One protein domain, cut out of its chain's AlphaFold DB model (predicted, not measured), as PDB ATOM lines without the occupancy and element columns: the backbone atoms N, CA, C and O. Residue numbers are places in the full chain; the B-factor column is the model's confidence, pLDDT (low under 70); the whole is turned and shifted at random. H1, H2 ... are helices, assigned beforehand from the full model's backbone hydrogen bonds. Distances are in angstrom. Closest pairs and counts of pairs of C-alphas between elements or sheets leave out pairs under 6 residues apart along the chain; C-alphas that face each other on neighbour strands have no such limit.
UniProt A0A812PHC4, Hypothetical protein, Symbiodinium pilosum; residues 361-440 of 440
ATOM      1  N   SER A 361       0.763 -28.688 -17.132       84.50
ATOM      2  CA  SER A 361       2.123 -28.419 -16.660       84.50
ATOM      3  C   SER A 361       2.761 -29.640 -15.993       84.50
ATOM      4  O   SER A 361       3.946 -29.897 -16.184       84.50
ATOM      5  N   GLU A 362       1.997 -30.433 -15.244       88.00
ATOM      6  CA  GLU A 362       2.500 -31.646 -14.593       88.00
ATOM      7  C   GLU A 362       2.758 -32.783 -15.577       88.00
ATOM      8  O   GLU A 362       3.788 -33.446 -15.465       88.00
ATOM      9  N   ILE A 363       1.881 -32.974 -16.566       84.69
ATOM     10  CA  ILE A 363       2.106 -33.878 -17.702       84.69
ATOM     11  C   ILE A 363       3.386 -33.461 -18.421       84.69
ATOM     12  O   ILE A 363       4.232 -34.302 -18.726       84.69
ATOM     13  N   ALA A 364       3.573 -32.158 -18.639       84.62
ATOM     14  CA  ALA A 364       4.767 -31.642 -19.282       84.62
ATOM     15  C   ALA A 364       6.036 -31.959 -18.481       84.62
ATOM     16  O   ALA A 364       6.985 -32.532 -19.023       84.62
ATOM     17  N   VAL A 365       6.035 -31.674 -17.175       87.12
ATOM     18  CA  VAL A 365       7.147 -32.002 -16.273       87.12
ATOM     19  C   VAL A 365       7.377 -33.513 -16.203       87.12
ATOM     20  O   VAL A 365       8.525 -33.955 -16.237       87.12
ATOM     21  N   GLN A 366       6.324 -34.330 -16.131       85.62
ATOM     22  CA  GLN A 366       6.438 -35.787 -16.078       85.62
ATOM     23  C   GLN A 366       7.036 -36.361 -17.362       85.62
ATOM     24  O   GLN A 366       7.872 -37.262 -17.283       85.62
ATOM     25  N   ASN A 367       6.641 -35.833 -18.517       82.31
ATOM     26  CA  ASN A 367       7.201 -36.241 -19.797       82.31
ATOM     27  C   ASN A 367       8.666 -35.814 -19.906       82.31
ATOM     28  O   ASN A 367       9.498 -36.613 -20.314       82.31
ATOM     29  N   HIS A 368       9.009 -34.602 -19.458       83.56
ATOM     30  CA  HIS A 368      10.370 -34.087 -19.580       83.56
ATOM     31  C   HIS A 368      11.361 -34.672 -18.560       83.56
ATOM     32  O   HIS A 368      12.518 -34.912 -18.905       83.56
ATOM     33  N   LYS A 369      10.941 -34.951 -17.313       84.38
ATOM     34  CA  LYS A 369      11.852 -35.423 -16.246       84.38
ATOM     35  C   LYS A 369      12.559 -36.736 -16.593       84.38
ATOM     36  O   LYS A 369      13.655 -36.986 -16.102       84.38
ATOM     37  N   ALA A 370      11.928 -37.573 -17.417       70.25
ATOM     38  CA  ALA A 370      12.476 -38.854 -17.851       70.25
ATOM     39  C   ALA A 370      13.299 -38.752 -19.149       70.25
ATOM     40  O   ALA A 370      14.058 -39.668 -19.450       70.25
ATOM     41  N   THR A 371      13.183 -37.657 -19.906       70.38
ATOM     42  CA  THR A 371      13.742 -37.508 -21.261       70.38
ATOM     43  C   THR A 371      14.637 -36.273 -21.380       70.38
ATOM     44  O   THR A 371      14.511 -35.489 -22.323       70.38
ATOM     45  N   SER A 372      15.542 -36.058 -20.421       65.06
ATOM     46  CA  SER A 372      16.542 -34.999 -20.582       65.06
ATOM     47  C   SER A 372      17.441 -35.323 -21.786       65.06
ATOM     48  O   SER A 372      17.930 -36.454 -21.871       65.06
ATOM     49  N   PRO A 373      17.726 -34.360 -22.688       65.94
ATOM     50  CA  PRO A 373      18.622 -34.564 -23.832       65.94
ATOM     51  C   PRO A 373      20.005 -35.099 -23.438       65.94
ATOM     52  O   PRO A 373      20.666 -35.766 -24.228       65.94
ATOM     53  N   ALA A 374      20.432 -34.826 -22.199       68.81
ATOM     54  CA  ALA A 374      21.698 -35.295 -21.651       68.81
ATOM     55  C   ALA A 374      21.670 -36.769 -21.206       68.81
ATOM     56  O   ALA A 374      22.709 -37.424 -21.225       68.81
ATOM     57  N   THR A 375      20.514 -37.297 -20.787       65.44
ATOM     58  CA  THR A 375      20.394 -38.665 -20.246       65.44
ATOM     59  C   THR A 375      19.719 -39.635 -21.207       65.44
ATOM     60  O   THR A 375      19.986 -40.831 -21.143       65.44
ATOM     61  N   THR A 376      18.885 -39.131 -22.119       65.69
ATOM     62  CA  THR A 376      18.167 -39.932 -23.114       65.69
ATOM     63  C   THR A 376      18.212 -39.219 -24.469       65.69
ATOM     64  O   THR A 376      17.236 -38.574 -24.854       65.69
ATOM     65  N   PRO A 377      19.341 -39.284 -25.202       59.88
ATOM     66  CA  PRO A 377      19.437 -38.721 -26.544       59.88
ATOM     67  C   PRO A 377      18.536 -39.521 -27.494       59.88
ATOM     68  O   PRO A 377      18.906 -40.572 -28.012       59.88
ATOM     69  N   GLY A 378      17.315 -39.031 -27.682       67.25
ATOM     70  CA  GLY A 378      16.330 -39.543 -28.625       67.25
ATOM     71  C   GLY A 378      15.609 -38.383 -29.319       67.25
ATOM     72  O   GLY A 378      15.618 -37.268 -28.803       67.25
ATOM     73  N   PRO A 379      14.972 -38.616 -30.478       65.88
ATOM     74  CA  PRO A 379      14.314 -37.577 -31.283       65.88
ATOM     75  C   PRO A 379      13.056 -36.970 -30.634       65.88
ATOM     76  O   PRO A 379      12.398 -36.125 -31.237       65.88
ATOM     77  N   ASN A 380      12.700 -37.392 -29.420       63.66
ATOM     78  CA  ASN A 380      11.492 -36.959 -28.736       63.66
ATOM     79  C   ASN A 380      11.760 -35.636 -28.007       63.66
ATOM     80  O   ASN A 380      12.100 -35.615 -26.825       63.66
ATOM     81  N   VAL A 381      11.621 -34.532 -28.741       63.06
ATOM     82  CA  VAL A 381      11.540 -33.172 -28.183       63.06
ATOM     83  C   VAL A 381      10.361 -33.126 -27.196       63.06
ATOM     84  O   VAL A 381       9.319 -33.724 -27.490       63.06
ATOM     85  N   PRO A 382      10.481 -32.469 -26.025       64.44
ATOM     86  CA  PRO A 382       9.376 -32.361 -25.079       64.44
ATOM     87  C   PRO A 382       8.152 -31.725 -25.748       64.44
ATOM     88  O   PRO A 382       8.116 -30.532 -26.016       64.44
ATOM     89  N   THR A 383       7.118 -32.530 -25.992       68.44
ATOM     90  CA  THR A 383       5.912 -32.123 -26.738       68.44
ATOM     91  C   THR A 383       5.071 -31.074 -25.999       68.44
ATOM     92  O   THR A 383       4.197 -30.449 -26.588       68.44
ATOM     93  N   TYR A 384       5.335 -30.875 -24.707       70.75
ATOM     94  CA  TYR A 384       4.491 -30.099 -23.798       70.75
ATOM     95  C   TYR A 384       5.221 -28.920 -23.130       70.75
ATOM     96  O   TYR A 384       4.628 -28.243 -22.295       70.75
ATOM     97  N   LEU A 385       6.501 -28.684 -23.445       80.62
ATOM     98  CA  LEU A 385       7.313 -27.624 -22.835       80.62
ATOM     99  C   LEU A 385       8.070 -26.847 -23.909       80.62
ATOM    100  O   LEU A 385       8.913 -27.404 -24.604       80.62
ATOM    101  N   THR A 386       7.810 -25.544 -23.982       82.19
ATOM    102  CA  THR A 386       8.646 -24.579 -24.702       82.19
ATOM    103  C   THR A 386       9.693 -24.050 -23.727       82.19
ATOM    104  O   THR A 386       9.343 -23.514 -22.676       82.19
ATOM    105  N   MET A 387      10.974 -24.213 -24.052       82.94
ATOM    106  CA  MET A 387      12.070 -23.708 -23.226       82.94
ATOM    107  C   MET A 387      12.498 -22.331 -23.734       82.94
ATOM    108  O   MET A 387      12.984 -22.207 -24.854       82.94
ATOM    109  N   SER A 388      12.362 -21.285 -22.921       88.25
ATOM    110  CA  SER A 388      12.902 -19.971 -23.282       88.25
ATOM    111  C   SER A 388      14.435 -20.004 -23.243       88.25
ATOM    112  O   SER A 388      15.037 -20.549 -22.316       88.25
ATOM    113  N   GLY A 389      15.092 -19.384 -24.227       87.19
ATOM    114  CA  GLY A 389      16.555 -19.442 -24.362       87.19
ATOM    115  C   GLY A 389      17.345 -18.767 -23.230       87.19
ATOM    116  O   GLY A 389      18.540 -19.013 -23.082       87.19
ATOM    117  N   ASN A 390      16.704 -17.906 -22.432       91.50
ATOM    118  CA  ASN A 390      17.280 -17.300 -21.232       91.50
ATOM    119  C   ASN A 390      16.180 -16.832 -20.255       91.50
ATOM    120  O   ASN A 390      14.987 -16.880 -20.561       91.50
ATOM    121  N   LYS A 391      16.598 -16.361 -19.074       88.31
ATOM    122  CA  LYS A 391      15.706 -15.906 -17.997       88.31
ATOM    123  C   LYS A 391      14.851 -14.693 -18.385       88.31
ATOM    124  O   LYS A 391      13.690 -14.637 -17.993       88.31
ATOM    125  N   ASP A 392      15.404 -13.742 -19.131       91.75
ATOM    126  CA  ASP A 392      14.684 -12.521 -19.507       91.75
ATOM    127  C   ASP A 392      13.577 -12.833 -20.520       91.75
ATOM    128  O   ASP A 392      12.457 -12.344 -20.382       91.75
ATOM    129  N   LEU A 393      13.857 -13.727 -21.476       89.88
ATOM    130  CA  LEU A 393      12.859 -14.266 -22.399       89.88
ATOM    131  C   LEU A 393      11.771 -15.042 -21.655       89.88
ATOM    132  O   LEU A 393      10.603 -14.832 -21.943       89.88
ATOM    133  N   PHE A 394      12.129 -15.860 -20.658       89.88
ATOM    134  CA  PHE A 394      11.149 -16.586 -19.841       89.88
ATOM    135  C   PHE A 394      10.186 -15.645 -19.105       89.88
ATOM    136  O   PHE A 394       8.979 -15.866 -19.112       89.88
ATOM    137  N   ILE A 395      10.703 -14.574 -18.493       86.88
ATOM    138  CA  ILE A 395       9.860 -13.563 -17.838       86.88
ATOM    139  C   ILE A 395       8.980 -12.853 -18.874       86.88
ATOM    140  O   ILE A 395       7.793 -12.652 -18.622       86.88
ATOM    141  N   GLY A 396       9.545 -12.517 -20.038       91.25
ATOM    142  CA  GLY A 396       8.799 -11.947 -21.157       91.25
ATOM    143  C   GLY A 396       7.642 -12.845 -21.596       91.25
ATOM    144  O   GLY A 396       6.507 -12.378 -21.665       91.25
ATOM    145  N   ASP A 397       7.908 -14.133 -21.810       86.81
ATOM    146  CA  ASP A 397       6.922 -15.137 -22.212       86.81
ATOM    147  C   ASP A 397       5.827 -15.322 -21.152       86.81
ATOM    148  O   ASP A 397       4.653 -15.402 -21.501       86.81
ATOM    149  N   LEU A 398       6.177 -15.302 -19.862       86.81
ATOM    150  CA  LEU A 398       5.218 -15.413 -18.756       86.81
ATOM    151  C   LEU A 398       4.297 -14.187 -18.629       86.81
ATOM    152  O   LEU A 398       3.197 -14.291 -18.091       86.81
ATOM    153  N   SER A 399       4.746 -13.027 -19.114       89.19
ATOM    154  CA  SER A 399       3.979 -11.776 -19.090       89.19
ATOM    155  C   SER A 399       3.140 -11.520 -20.346       89.19
ATOM    156  O   SER A 399       2.340 -10.584 -20.344       89.19
ATOM    157  N   LYS A 400       3.304 -12.327 -21.406       88.25
ATOM    158  CA  LYS A 400       2.535 -12.177 -22.646       88.25
ATOM    159  C   LYS A 400       1.055 -12.425 -22.397       88.25
ATOM    160  O   LYS A 400       0.649 -13.430 -21.814       88.25
ATOM    161  N   SER A 401       0.231 -11.521 -22.900       88.19
ATOM    162  CA  SER A 401      -1.213 -11.710 -22.924       88.19
ATOM    163  C   SER A 401      -1.614 -12.762 -23.961       88.19
ATOM    164  O   SER A 401      -0.960 -12.936 -24.990       88.19
ATOM    165  N   MET A 402      -2.770 -13.398 -23.757       78.31
ATOM    166  CA  MET A 402      -3.359 -14.289 -24.766       78.31
ATOM    167  C   MET A 402      -3.577 -13.594 -26.118       78.31
ATOM    168  O   MET A 402      -3.545 -14.256 -27.146       78.31
ATOM    169  N   ALA A 403      -3.788 -12.272 -26.139       85.56
ATOM    170  CA  ALA A 403      -3.946 -11.507 -27.374       85.56
ATOM    171  C   ALA A 403      -2.625 -11.369 -28.148       85.56
ATOM    172  O   ALA A 403      -2.606 -11.536 -29.365       85.56
ATOM    173  N   GLU A 404      -1.523 -11.096 -27.446       88.38
ATOM    174  CA  GLU A 404      -0.181 -11.045 -28.041       88.38
ATOM    175  C   GLU A 404       0.259 -12.428 -28.518       88.38
ATOM    176  O   GLU A 404       0.794 -12.564 -29.616       88.38
ATOM    177  N   GLU A 405      -0.025 -13.462 -27.727       85.50
ATOM    178  CA  GLU A 405       0.285 -14.841 -28.089       85.50
ATOM    179  C   GLU A 405      -0.544 -15.303 -29.297       85.50
ATOM    180  O   GLU A 405       0.009 -15.872 -30.236       85.50
ATOM    181  N   ALA A 406      -1.841 -14.977 -29.338       82.38
ATOM    182  CA  ALA A 406      -2.723 -15.292 -30.463       82.38
ATOM    183  C   ALA A 406      -2.328 -14.570 -31.762       82.38
ATOM    184  O   ALA A 406      -2.574 -15.089 -32.851       82.38
ATOM    185  N   ALA A 407      -1.704 -13.391 -31.665       87.62
ATOM    186  CA  ALA A 407      -1.189 -12.670 -32.827       87.62
ATOM    187  C   ALA A 407      -0.009 -13.399 -33.491       87.62
ATOM    188  O   ALA A 407       0.177 -13.290 -34.703       87.62
ATOM    189  N   VAL A 408       0.773 -14.151 -32.710       84.06
ATOM    190  CA  VAL A 408       1.882 -14.978 -33.209       84.06
ATOM    191  C   VAL A 408       1.390 -16.375 -33.583       84.06
ATOM    192  O   VAL A 408       1.768 -16.912 -34.623       84.06
ATOM    193  N   THR A 409       0.529 -16.955 -32.748       79.75
ATOM    194  CA  THR A 409       0.035 -18.322 -32.894       79.75
ATOM    195  C   THR A 409      -1.481 -18.350 -32.700       79.75
ATOM    196  O   THR A 409      -1.952 -18.397 -31.566       79.75
ATOM    197  N   PRO A 410      -2.281 -18.370 -33.779       79.06
ATOM    198  CA  PRO A 410      -3.735 -18.211 -33.694       79.06
ATOM    199  C   PRO A 410      -4.478 -19.462 -33.182       79.06
ATOM    200  O   PRO A 410      -5.680 -19.596 -33.402       79.06
ATOM    201  N   PHE A 411      -3.786 -20.399 -32.527       75.69
ATOM    202  CA  PHE A 411      -4.367 -21.628 -31.993       75.69
ATOM    203  C   PHE A 411      -3.750 -22.025 -30.646       75.69
ATOM    204  O   PHE A 411      -2.566 -21.804 -30.398       75.69
ATOM    205  N   CYS A 412      -4.555 -22.659 -29.789       73.25
ATOM    206  CA  CYS A 412      -4.123 -23.146 -28.478       73.25
ATOM    207  C   CYS A 412      -3.409 -24.500 -28.604       73.25
ATOM    208  O   CYS A 412      -3.964 -25.437 -29.184       73.25
ATOM    209  N   ILE A 413      -2.213 -24.644 -28.029       71.81
ATOM    210  CA  ILE A 413      -1.441 -25.905 -28.047       71.81
ATOM    211  C   ILE A 413      -2.189 -27.046 -27.339       71.81
ATOM    212  O   ILE A 413      -2.053 -28.212 -27.717       71.81
ATOM    213  N   GLU A 414      -3.033 -26.747 -26.353       68.38
ATOM    214  CA  GLU A 414      -3.844 -27.760 -25.673       68.38
ATOM    215  C   GLU A 414      -4.753 -28.520 -26.649       68.38
ATOM    216  O   GLU A 414      -5.024 -29.707 -26.460       68.38
ATOM    217  N   SER A 415      -5.182 -27.861 -27.733       71.88
ATOM    218  CA  SER A 415      -6.097 -28.450 -28.716       71.88
ATOM    219  C   SER A 415      -5.488 -29.579 -29.550       71.88
ATOM    220  O   SER A 415      -6.207 -30.450 -30.027       71.88
ATOM    221  N   VAL A 416      -4.162 -29.602 -29.668       70.88
ATOM    222  CA  VAL A 416      -3.394 -30.584 -30.452       70.88
ATOM    223  C   VAL A 416      -2.687 -31.616 -29.583       70.88
ATOM    224  O   VAL A 416      -2.172 -32.606 -30.094       70.88
ATOM    225  N   THR A 417      -2.676 -31.420 -28.265       67.12
ATOM    226  CA  THR A 417      -1.942 -32.278 -27.325       67.12
ATOM    227  C   THR A 417      -2.848 -33.124 -26.434       67.12
ATOM    228  O   THR A 417      -2.400 -34.162 -25.943       67.12
ATOM    229  N   MET A 418      -4.119 -32.743 -26.253       75.56
ATOM    230  CA  MET A 418      -5.094 -33.533 -25.497       75.56
ATOM    231  C   MET A 418      -5.894 -34.473 -26.417       75.56
ATOM    232  O   MET A 418      -6.667 -33.978 -27.237       75.56
ATOM    233  N   PRO A 419      -5.822 -35.809 -26.238       77.06
ATOM    234  CA  PRO A 419      -6.542 -36.783 -27.072       77.06
ATOM    235  C   PRO A 419      -8.070 -36.622 -27.092       77.06
ATOM    236  O   PRO A 419      -8.735 -37.146 -27.979       77.06
ATOM    237  N   GLY A 420      -8.636 -35.921 -26.103       78.25
ATOM    238  CA  GLY A 420     -10.068 -35.625 -26.023       78.25
ATOM    239  C   GLY A 420     -10.513 -34.378 -26.795       78.25
ATOM    240  O   GLY A 420     -11.709 -34.100 -26.837       78.25
ATOM    241  N   ASN A 421      -9.593 -33.603 -27.381       79.88
ATOM    242  CA  ASN A 421      -9.949 -32.403 -28.129       79.88
ATOM    243  C   ASN A 421     -10.359 -32.761 -29.576       79.88
ATOM    244  O   ASN A 421      -9.628 -33.503 -30.232       79.88
ATOM    245  N   PRO A 422     -11.466 -32.216 -30.123       82.81
ATOM    246  CA  PRO A 422     -11.887 -32.476 -31.506       82.81
ATOM    247  C   PRO A 422     -10.822 -32.148 -32.564       82.81
ATOM    248  O   PRO A 422     -10.821 -32.739 -33.641       82.81
ATOM    249  N   LEU A 423      -9.920 -31.211 -32.256       82.38
ATOM    250  CA  LEU A 423      -8.839 -30.781 -33.142       82.38
ATOM    251  C   LEU A 423      -7.574 -31.640 -33.012       82.38
ATOM    252  O   LEU A 423      -6.658 -31.485 -33.816       82.38
ATOM    253  N   TYR A 424      -7.523 -32.581 -32.062       82.56
ATOM    254  CA  TYR A 424      -6.362 -33.450 -31.853       82.56
ATOM    255  C   TYR A 424      -6.029 -34.276 -33.101       82.56
ATOM    256  O   TYR A 424      -4.863 -34.441 -33.452       82.56
ATOM    257  N   SER A 425      -7.055 -34.765 -33.802       87.19
ATOM    258  CA  SER A 425      -6.911 -35.549 -35.034       87.19
ATOM    259  C   SER A 425      -6.845 -34.709 -36.315       87.19
ATOM    260  O   SER A 425      -6.753 -35.281 -37.401       87.19
ATOM    261  N   ASP A 426      -6.918 -33.378 -36.230       88.19
ATOM    262  CA  ASP A 426      -6.833 -32.521 -37.411       88.19
ATOM    263  C   ASP A 426      -5.378 -32.440 -37.900       88.19
ATOM    264  O   ASP A 426      -4.495 -31.880 -37.245       88.19
ATOM    265  N   ALA A 427      -5.123 -33.006 -39.082       87.56
ATOM    266  CA  ALA A 427      -3.793 -33.059 -39.681       87.56
ATOM    267  C   ALA A 427      -3.188 -31.663 -39.924       87.56
ATOM    268  O   ALA A 427      -1.972 -31.497 -39.824       87.56
ATOM    269  N   SER A 428      -4.014 -30.655 -40.217       84.25
ATOM    270  CA  SER A 428      -3.538 -29.285 -40.439       84.25
ATOM    271  C   SER A 428      -3.032 -28.650 -39.142       84.25
ATOM    272  O   SER A 428      -1.973 -28.017 -39.129       84.25
ATOM    273  N   MET A 429      -3.723 -28.914 -38.033       81.75
ATOM    274  CA  MET A 429      -3.341 -28.443 -36.704       81.75
ATOM    275  C   MET A 429      -2.096 -29.177 -36.195       81.75
ATOM    276  O   MET A 429      -1.182 -28.541 -35.675       81.75
ATOM    277  N   GLN A 430      -2.006 -30.490 -36.426       80.50
ATOM    278  CA  GLN A 430      -0.825 -31.305 -36.111       80.50
ATOM    279  C   GLN A 430       0.445 -30.783 -36.804       80.50
ATOM    280  O   GLN A 430       1.494 -30.679 -36.167       80.50
ATOM    281  N   MET A 431       0.365 -30.394 -38.085       80.44
ATOM    282  CA  MET A 431       1.515 -29.819 -38.797       80.44
ATOM    283  C   MET A 431       1.955 -28.473 -38.212       80.44
ATOM    284  O   MET A 431       3.154 -28.250 -38.040       80.44
ATOM    285  N   MET A 432       1.014 -27.579 -37.891       77.56
ATOM    286  CA  MET A 432       1.347 -26.281 -37.289       77.56
ATOM    287  C   MET A 432       1.938 -26.441 -35.882       77.56
ATOM    288  O   MET A 432       2.897 -25.753 -35.532       77.56
ATOM    289  N   ALA A 433       1.418 -27.386 -35.098       74.88
ATOM    290  CA  ALA A 433       1.960 -27.738 -33.790       74.88
ATOM    291  C   ALA A 433       3.395 -28.273 -33.893       74.88
ATOM    292  O   ALA A 433       4.279 -27.816 -33.173       74.88
ATOM    293  N   ALA A 434       3.644 -29.192 -34.832       74.38
ATOM    294  CA  ALA A 434       4.969 -29.755 -35.073       74.38
ATOM    295  C   ALA A 434       5.984 -28.686 -35.505       74.38
ATOM    296  O   ALA A 434       7.109 -28.680 -35.010       74.38
ATOM    297  N   ALA A 435       5.582 -27.754 -36.378       75.12
ATOM    298  CA  ALA A 435       6.428 -26.633 -36.785       75.12
ATOM    299  C   ALA A 435       6.815 -25.754 -35.587       75.12
ATOM    300  O   ALA A 435       7.983 -25.405 -35.434       75.12
ATOM    301  N   ARG A 436       5.863 -25.462 -34.692       71.94
ATOM    302  CA  ARG A 436       6.132 -24.682 -33.480       71.94
ATOM    303  C   ARG A 436       7.073 -25.404 -32.513       71.94
ATOM    304  O   ARG A 436       7.997 -24.774 -32.005       71.94
ATOM    305  N   ILE A 437       6.874 -26.706 -32.298       65.88
ATOM    306  CA  ILE A 437       7.750 -27.540 -31.453       65.88
ATOM    307  C   ILE A 437       9.185 -27.582 -32.001       65.88
ATOM    308  O   ILE A 437      10.117 -27.713 -31.223       65.88
ATOM    309  N   GLN A 438       9.381 -27.466 -33.319       68.62
ATOM    310  CA  GLN A 438      10.721 -27.414 -33.919       68.62
ATOM    311  C   GLN A 438      11.396 -26.040 -33.815       68.62
ATOM    312  O   GLN A 438      12.620 -25.964 -33.893       68.62
ATOM    313  N   THR A 439      10.616 -24.959 -33.712       64.69
ATOM    314  CA  THR A 439      11.139 -23.585 -33.594       64.69
ATOM    315  C   THR A 439      11.389 -23.136 -32.155       64.69
ATOM    316  O   THR A 439      12.121 -22.168 -31.951       64.69
ATOM    317  N   ALA A 440      10.747 -23.803 -31.196       54.91
ATOM    318  CA  ALA A 440      10.974 -23.663 -29.761       54.91
ATOM    319  C   ALA A 440      12.165 -24.520 -29.325       54.91
ATOM    320  O   ALA A 440      12.920 -24.055 -28.443       54.91
TER     321      ALA A 440
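AT A GLANCE: This is residues 361 to 440 of the 440 residues of the protein "Hypothetical protein" of Symbiodinium pilosum (UniProt A0A812PHC4). What shape does the chain make? The five short helices form an open, loose frame, with H2 and H3 on one side and H4 and H5 on another. A long link after H1 loops outward, where residues 374 to 379 stick out, and returns through the middle before reaching H2. What is the frame made of? The printed part has 80 residues and, in chain order, helices H1, H2, H3, H4 and H5, with no named strand; its class is all helix. How spread out is it? It is only just compact, close to loose, with a radius of gyration of the C-alphas of 13.6 A and spans of 34 by 32 by 22 A.

IN THESE COORDINATES: Where do the helices lie? H1 is residues 361 to 369, 12.0 A long, from C-alpha 361 at (2.123, -28.419, -16.660). H2 is residues 391 to 399, 12.5 A, H3 402 to 408, 10.0 A, and H4 414 to 417, 5.2 A. Where is the longest? H5 is residues 427 to 439, 18.7 A, ending at C-alpha 439 at (11.139, -23.585, -33.594).

HOW THE PARTS SIT: Which helices touch? H4 and H5 only just touch, with 3 pairs of C-alphas within 8 A; the closest are Val 416 and Gln 430, 6.3 A apart. H5 does so with residues 429 to 433 alone. Which are apart? H1, H2 and H3 touch no helix. Are the backbones well formed? Every O i to N i+4 pair is within hydrogen-bond range in H1, H2, H3 and H5; H4 is too short for such a pair.

THE WHOLE: How large is it? The C-alphas farthest apart, of Thr 375 and Ala 403, are 37.2 A apart. Is it continuous? The printed part has no cut; the link from H1 to H2, 21 residues, is long. Where is confidence low? Residues 372 to 383, 414, 417 and 437 to 440 are under 70.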